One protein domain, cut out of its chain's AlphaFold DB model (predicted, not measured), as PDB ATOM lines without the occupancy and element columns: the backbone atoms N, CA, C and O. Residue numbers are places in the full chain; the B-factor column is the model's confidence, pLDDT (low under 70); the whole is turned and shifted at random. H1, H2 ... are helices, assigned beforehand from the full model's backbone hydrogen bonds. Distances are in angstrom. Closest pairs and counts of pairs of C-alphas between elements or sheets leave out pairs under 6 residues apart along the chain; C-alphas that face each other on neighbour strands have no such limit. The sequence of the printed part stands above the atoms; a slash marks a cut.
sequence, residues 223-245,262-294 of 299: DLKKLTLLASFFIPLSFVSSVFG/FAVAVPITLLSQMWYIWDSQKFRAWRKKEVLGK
ATOM      1  N   ASP A 223     112.036  70.362 125.389       85.56
ATOM      2  CA  ASP A 223     110.794  69.662 125.706       85.56
ATOM      3  C   ASP A 223     109.587  70.597 125.652       85.56
ATOM      4  O   ASP A 223     108.595  70.283 124.987       85.56
ATOM      5  N   LEU A 224     109.695  71.799 126.223       88.00
ATOM      6  CA  LEU A 224     108.649  72.818 126.103       88.00
ATOM      7  C   LEU A 224     108.338  73.138 124.638       88.00
ATOM      8  O   LEU A 224     107.172  73.239 124.253       88.00
ATOM      9  N   LYS A 225     109.365  73.214 123.787       82.44
ATOM     10  CA  LYS A 225     109.192  73.440 122.351       82.44
ATOM     11  C   LYS A 225     108.386  72.327 121.678       82.44
ATOM     12  O   LYS A 225     107.578  72.637 120.800       82.44
ATOM     13  N   LYS A 226     108.564  71.057 122.065       82.62
ATOM     14  CA  LYS A 226     107.761  69.939 121.530       82.62
ATOM     15  C   LYS A 226     106.285  70.098 121.903       82.62
ATOM     16  O   LYS A 226     105.427  69.971 121.028       82.62
ATOM     17  N   LEU A 227     105.989  70.444 123.159       89.00
ATOM     18  CA  LEU A 227     104.614  70.687 123.610       89.00
ATOM     19  C   LEU A 227     103.975  71.873 122.877       89.00
ATOM     20  O   LEU A 227     102.854  71.760 122.384       89.00
ATOM     21  N   THR A 228     104.687  72.997 122.760       86.69
ATOM     22  CA  THR A 228     104.178  74.181 122.055       86.69
ATOM     23  C   THR A 228     103.915  73.896 120.578       86.69
ATOM     24  O   THR A 228     102.913  74.367 120.045       86.69
ATOM     25  N   LEU A 229     104.761  73.099 119.914       79.31
ATOM     26  CA  LEU A 229     104.544  72.703 118.518       79.31
ATOM     27  C   LEU A 229     103.249  71.892 118.378       79.31
ATOM     28  O   LEU A 229     102.434  72.178 117.500       79.31
ATOM     29  N   LEU A 230     103.016  70.938 119.283       85.56
ATOM     30  CA  LEU A 230     101.799  70.129 119.284       85.56
ATOM     31  C   LEU A 230     100.546  70.985 119.538       85.56
ATOM     32  O   LEU A 230      99.568  70.889 118.798       85.56
ATOM     33  N   ALA A 231     100.599  71.878 120.527       84.38
ATOM     34  CA  ALA A 231      99.512  72.807 120.824       84.38
ATOM     35  C   ALA A 231      99.224  73.748 119.643       84.38
ATOM     36  O   ALA A 231      98.066  73.935 119.273       84.38
ATOM     37  N   SER A 232     100.264  74.275 118.991       80.19
ATOM     38  CA  SER A 232     100.132  75.142 117.815       80.19
ATOM     39  C   SER A 232      99.409  74.461 116.651       80.19
ATOM     40  O   SER A 232      98.776  75.150 115.857       80.19
ATOM     41  N   PHE A 233      99.480  73.133 116.537       79.25
ATOM     42  CA  PHE A 233      98.730  72.371 115.537       79.25
ATOM     43  C   PHE A 233      97.293  72.068 115.992       79.25
ATOM     44  O   PHE A 233      96.348  72.213 115.218       79.25
ATOM     45  N   PHE A 234      97.108  71.686 117.258       81.50
ATOM     46  CA  PHE A 234      95.802  71.292 117.790       81.50
ATOM     47  C   PHE A 234      94.845  72.458 118.029       81.50
ATOM     48  O   PHE A 234      93.640  72.267 117.885       81.50
ATOM     49  N   ILE A 235      95.334  73.652 118.374       84.56
ATOM     50  CA  ILE A 235      94.480  74.810 118.678       84.56
ATOM     51  C   ILE A 235      93.650  75.236 117.446       84.56
ATOM     52  O   ILE A 235      92.422  75.287 117.562       84.56
ATOM     53  N   PRO A 236      94.237  75.464 116.249       77.38
ATOM     54  CA  PRO A 236      93.463  75.812 115.056       77.38
ATOM     55  C   PRO A 236      92.536  74.681 114.602       77.38
ATOM     56  O   PRO A 236      91.392  74.931 114.230       77.38
ATOM     57  N   LEU A 237      92.999  73.428 114.668       76.50
ATOM     58  CA  LEU A 237      92.189  72.267 114.289       76.50
ATOM     59  C   LEU A 237      90.983  72.078 115.210       76.50
ATOM     60  O   LEU A 237      89.882  71.814 114.731       76.50
ATOM     61  N   SER A 238      91.171  72.270 116.515       84.75
ATOM     62  CA  SER A 238      90.090  72.218 117.502       84.75
ATOM     63  C   SER A 238      89.070  73.328 117.267       84.75
ATOM     64  O   SER A 238      87.872  73.076 117.356       84.75
ATOM     65  N   PHE A 239      89.514  74.536 116.901       80.75
ATOM     66  CA  PHE A 239      88.609  75.633 116.556       80.75
ATOM     67  C   PHE A 239      87.760  75.303 115.326       80.75
ATOM     68  O   PHE A 239      86.539  75.429 115.370       80.75
ATOM     69  N   VAL A 240      88.384  74.811 114.254       77.12
ATOM     70  CA  VAL A 240      87.669  74.398 113.042       77.12
ATOM     71  C   VAL A 240      86.674  73.276 113.364       77.12
ATOM     72  O   VAL A 240      85.499  73.381 113.021       77.12
ATOM     73  N   SER A 241      87.098  72.245 114.102       79.81
ATOM     74  CA  SER A 241      86.209  71.169 114.558       79.81
ATOM     75  C   SER A 241      85.055  71.681 115.423       79.81
ATOM     76  O   SER A 241      83.949  71.165 115.308       79.81
ATOM     77  N   SER A 242      85.283  72.679 116.281       83.69
ATOM     78  CA  SER A 242      84.239  73.271 117.123       83.69
ATOM     79  C   SER A 242      83.250  74.097 116.308       83.69
ATOM     80  O   SER A 242      82.052  74.017 116.563       83.69
ATOM     81  N   VAL A 243      83.725  74.872 115.327       75.62
ATOM     82  CA  VAL A 243      82.864  75.641 114.420       75.62
ATOM     83  C   VAL A 243      81.969  74.683 113.639       75.62
ATOM     84  O   VAL A 243      80.756  74.822 113.687       75.62
ATOM     85  N   PHE A 244      82.534  73.656 113.000       70.25
ATOM     86  CA  PHE A 244      81.756  72.690 112.215       70.25
ATOM     87  C   PHE A 244      80.953  71.684 113.061       70.25
ATOM     88  O   PHE A 244      79.975  71.126 112.569       70.25
ATOM     89  N   GLY A 245      81.343  71.453 114.317       73.56
ATOM     90  CA  GLY A 245      80.623  70.604 115.272       73.56
ATOM     91  C   GLY A 245      79.435  71.299 115.943       73.56
ATOM     92  O   GLY A 245      78.550  70.631 116.478       73.56
ATOM     93  N   PHE A 262      87.962  70.455 104.627       74.56
ATOM     94  CA  PHE A 262      89.356  70.420 104.181       74.56
ATOM     95  C   PHE A 262      89.760  71.712 103.462       74.56
ATOM     96  O   PHE A 262      90.854  72.223 103.702       74.56
ATOM     97  N   ALA A 263      88.862  72.280 102.649       79.81
ATOM     98  CA  ALA A 263      89.102  73.526 101.927       79.81
ATOM     99  C   ALA A 263      89.342  74.733 102.849       79.81
ATOM    100  O   ALA A 263      90.051  75.649 102.451       79.81
ATOM    101  N   VAL A 264      88.803  74.737 104.075       74.12
ATOM    102  CA  VAL A 264      88.995  75.822 105.057       74.12
ATOM    103  C   VAL A 264      90.085  75.487 106.085       74.12
ATOM    104  O   VAL A 264      90.895  76.347 106.430       74.12
ATOM    105  N   ALA A 265      90.167  74.236 106.545       73.50
ATOM    106  CA  ALA A 265      91.125  73.807 107.567       73.50
ATOM    107  C   ALA A 265      92.584  73.852 107.083       73.50
ATOM    108  O   ALA A 265      93.476  74.307 107.805       73.50
ATOM    109  N   VAL A 266      92.836  73.387 105.856       80.81
ATOM    110  CA  VAL A 266      94.181  73.310 105.267       80.81
ATOM    111  C   VAL A 266      94.809  74.696 105.062       80.81
ATOM    112  O   VAL A 266      95.934  74.890 105.524       80.81
ATOM    113  N   PRO A 267      94.142  75.695 104.448       84.31
ATOM    114  CA  PRO A 267      94.746  77.017 104.298       84.31
ATOM    115  C   PRO A 267      94.909  77.747 105.633       84.31
ATOM    116  O   PRO A 267      95.910  78.431 105.809       84.31
ATOM    117  N   ILE A 268      93.998  77.577 106.598       80.06
ATOM    118  CA  ILE A 268      94.128  78.201 107.928       80.06
ATOM    119  C   ILE A 268      95.342  77.653 108.688       80.06
ATOM    120  O   ILE A 268      96.127  78.426 109.243       80.06
ATOM    121  N   THR A 269      95.533  76.332 108.688       78.44
ATOM    122  CA  THR A 269      96.698  75.700 109.329       78.44
ATOM    123  C   THR A 269      97.994  76.042 108.598       78.44
ATOM    124  O   THR A 269      98.971  76.409 109.248       78.44
ATOM    125  N   LEU A 270      98.002  76.034 107.259       84.38
ATOM    126  CA  LEU A 270      99.164  76.448 106.466       84.38
ATOM    127  C   LEU A 270      99.533  77.911 106.685       84.38
ATOM    128  O   LEU A 270     100.717  78.203 106.812       84.38
ATOM    129  N   LEU A 271      98.561  78.824 106.753       83.12
ATOM    130  CA  LEU A 271      98.814  80.241 107.021       83.12
ATOM    131  C   LEU A 271      99.389  80.449 108.426       83.12
ATOM    132  O   LEU A 271     100.341  81.211 108.576       83.12
ATOM    133  N   SER A 272      98.879  79.731 109.432       80.00
ATOM    134  CA  SER A 272      99.423  79.763 110.797       80.00
ATOM    135  C   SER A 272     100.870  79.253 110.846       80.00
ATOM    136  O   SER A 272     101.755  79.948 111.355       80.00
ATOM    137  N   GLN A 273     101.146  78.098 110.230       78.31
ATOM    138  CA  GLN A 273     102.498  77.541 110.152       78.31
ATOM    139  C   GLN A 273     103.439  78.437 109.338       78.31
ATOM    140  O   GLN A 273     104.583  78.649 109.737       78.31
ATOM    141  N   MET A 274     102.975  78.986 108.213       83.81
ATOM    142  CA  MET A 274     103.743  79.908 107.371       83.81
ATOM    143  C   MET A 274     104.111  81.174 108.130       83.81
ATOM    144  O   MET A 274     105.267  81.589 108.072       83.81
ATOM    145  N   TRP A 275     103.175  81.754 108.884       84.56
ATOM    146  CA  TRP A 275     103.446  82.927 109.709       84.56
ATOM    147  C   TRP A 275     104.488  82.618 110.788       84.56
ATOM    148  O   TRP A 275     105.472  83.345 110.920       84.56
ATOM    149  N   TYR A 276     104.328  81.503 111.505       80.69
ATOM    150  CA  TYR A 276     105.271  81.069 112.539       80.69
ATOM    151  C   TYR A 276     106.678  80.811 111.977       80.69
ATOM    152  O   TYR A 276     107.686  81.242 112.547       80.69
ATOM    153  N   ILE A 277     106.773  80.148 110.819       81.12
ATOM    154  CA  ILE A 277     108.052  79.879 110.157       81.12
ATOM    155  C   ILE A 277     108.687  81.189 109.687       81.12
ATOM    156  O   ILE A 277     109.873  81.390 109.944       81.12
ATOM    157  N   TRP A 278     107.931  82.091 109.057       79.75
ATOM    158  CA  TRP A 278     108.452  83.371 108.567       79.75
ATOM    159  C   TRP A 278     108.981  84.233 109.712       79.75
ATOM    160  O   TRP A 278     110.105  84.737 109.636       79.75
ATOM    161  N   ASP A 279     108.222  84.354 110.797       81.25
ATOM    162  CA  ASP A 279     108.645  85.118 111.966       81.25
ATOM    163  C   ASP A 279     109.912  84.516 112.595       81.25
ATOM    164  O   ASP A 279     110.917  85.207 112.794       81.25
ATOM    165  N   SER A 280     109.956  83.188 112.749       74.38
ATOM    166  CA  SER A 280     111.146  82.496 113.259       74.38
ATOM    167  C   SER A 280     112.377  82.638 112.342       74.38
ATOM    168  O   SER A 280     113.505  82.755 112.830       74.38
ATOM    169  N   GLN A 281     112.188  82.666 111.017       77.69
ATOM    170  CA  GLN A 281     113.244  82.863 110.016       77.69
ATOM    171  C   GLN A 281     113.792  84.292 110.070       77.69
ATOM    172  O   GLN A 281     115.010  84.482 110.107       77.69
ATOM    173  N   LYS A 282     112.909  85.298 110.147       76.94
ATOM    174  CA  LYS A 282     113.295  86.705 110.320       76.94
ATOM    175  C   LYS A 282     114.064  86.913 111.621       76.94
ATOM    176  O   LYS A 282     115.123  87.537 111.600       76.94
ATOM    177  N   PHE A 283     113.591  86.332 112.723       71.00
ATOM    178  CA  PHE A 283     114.249  86.436 114.026       71.00
ATOM    179  C   PHE A 283     115.644  85.790 114.021       71.00
ATOM    180  O   PHE A 283     116.608  86.337 114.561       71.00
ATOM    181  N   ARG A 284     115.794  84.638 113.350       73.75
ATOM    182  CA  ARG A 284     117.099  83.985 113.146       73.75
ATOM    183  C   ARG A 284     118.034  84.816 112.264       73.75
ATOM    184  O   ARG A 284     119.221  84.914 112.575       73.75
ATOM    185  N   ALA A 285     117.527  85.406 111.184       77.38
ATOM    186  CA  ALA A 285     118.312  86.242 110.277       77.38
ATOM    187  C   ALA A 285     118.787  87.538 110.952       77.38
ATOM    188  O   ALA A 285     119.934  87.941 110.766       77.38
ATOM    189  N   TRP A 286     117.939  88.157 111.776       74.56
ATOM    190  CA  TRP A 286     118.294  89.324 112.581       74.56
ATOM    191  C   TRP A 286     119.377  88.992 113.620       74.56
ATOM    192  O   TRP A 286     120.419  89.647 113.633       74.56
ATOM    193  N   ARG A 287     119.237  87.888 114.375       76.50
ATOM    194  CA  ARG A 287     120.280  87.438 115.320       76.50
ATOM    195  C   ARG A 287     121.636  87.181 114.661       76.50
ATOM    196  O   ARG A 287     122.666  87.539 115.224       76.50
ATOM    197  N   LYS A 288     121.666  86.579 113.465       75.19
ATOM    198  CA  LYS A 288     122.928  86.360 112.731       75.19
ATOM    199  C   LYS A 288     123.627  87.677 112.383       75.19
ATOM    200  O   LYS A 288     124.853  87.738 112.451       75.19
ATOM    201  N   LYS A 289     122.868  88.725 112.045       76.81
ATOM    202  CA  LYS A 289     123.422  90.054 111.748       76.81
ATOM    203  C   LYS A 289     124.016  90.717 112.990       76.81
ATOM    204  O   LYS A 289     125.091  91.298 112.885       76.81
ATOM    205  N   GLU A 290     123.395  90.572 114.160       72.69
ATOM    206  CA  GLU A 290     123.950  91.120 115.407       72.69
ATOM    207  C   GLU A 290     125.243  90.423 115.849       72.69
ATOM    208  O   GLU A 290     126.201  91.082 116.254       72.69
ATOM    209  N   VAL A 291     125.309  89.093 115.731       68.12
ATOM    210  CA  VAL A 291     126.508  88.323 116.108       68.12
ATOM    211  C   VAL A 291     127.685  88.628 115.174       68.12
ATOM    212  O   VAL A 291     128.817  88.779 115.635       68.12
ATOM    213  N   LEU A 292     127.433  88.772 113.868       65.19
ATOM    214  CA  LEU A 292     128.462  89.167 112.900       65.19
ATOM    215  C   LEU A 292     128.870  90.640 113.055       65.19
ATOM    216  O   LEU A 292     130.050  90.953 112.914       65.19
ATOM    217  N   GLY A 293     127.931  91.519 113.423       64.88
ATOM    218  CA  GLY A 293     128.202  92.929 113.717       64.88
ATOM    219  C   GLY A 293     129.112  93.131 114.931       64.88
ATOM    220  O   GLY A 293     130.004  93.975 114.889       64.88
ATOM    221  N   LYS A 294     128.979  92.312 115.983       57.75
ATOM    222  CA  LYS A 294     129.871  92.375 117.159       57.75
ATOM    223  C   LYS A 294     131.285  91.845 116.899       57.75
ATOM    224  O   LYS A 294     132.212  92.254 117.588       57.75
TER     225      LYS A 294
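Overview. This is residues 223 to 245 and 262 to 294 of the 299 residues of an uncharacterized protein of Phaeosphaeria nodorum (strain SN15 / ATCC MYA-4574 / FGSC 10173) (UniProt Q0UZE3). Two helices, H1 and then the longer H2, run opposite ways side by side as a narrow V with unequal arms. They touch near its closed end, and residues 223 to 228 of H1 and 277 to 294 of H2 stick out free. The printed part has 56 residues with two named helices and no named strand, and its class is all helix. It is a rod of 54 by 26 by 12 A, only just extended, close to loose, with a radius of gyration of the C-alphas of 15.6 A.

Arrangement. H1, residues 223 to 245, touches H2, residues 262 to 294, with residues 233 to 240 alone, and H2 touches it with residues 265 to 269 alone. The closest C-alphas are those of Val 240 and Ala 265, 6.5 A apart. The helices run opposite ways at a shallow tilt of 28 degrees. O i to N i+4 pairs are within hydrogen-bond range in 17 of 19 cases in H1 and 28 of 29 in H2.

Along the chain. H1 begins at C-alpha 223 (110.794, 69.662, 125.706) and is 31.9 A long. H2 is 47.9 A long and ends at C-alpha 294 (129.871, 92.375, 117.159).

Size, cuts and confidence. The C-alphas farthest apart, of Gly 245 and Lys 294, are 53.9 A apart. Residues 246 to 261 are not printed, and C-alphas 245 and 262 are 14.1 A apart across this cut. Residues 291 to 294 have pLDDT under 70.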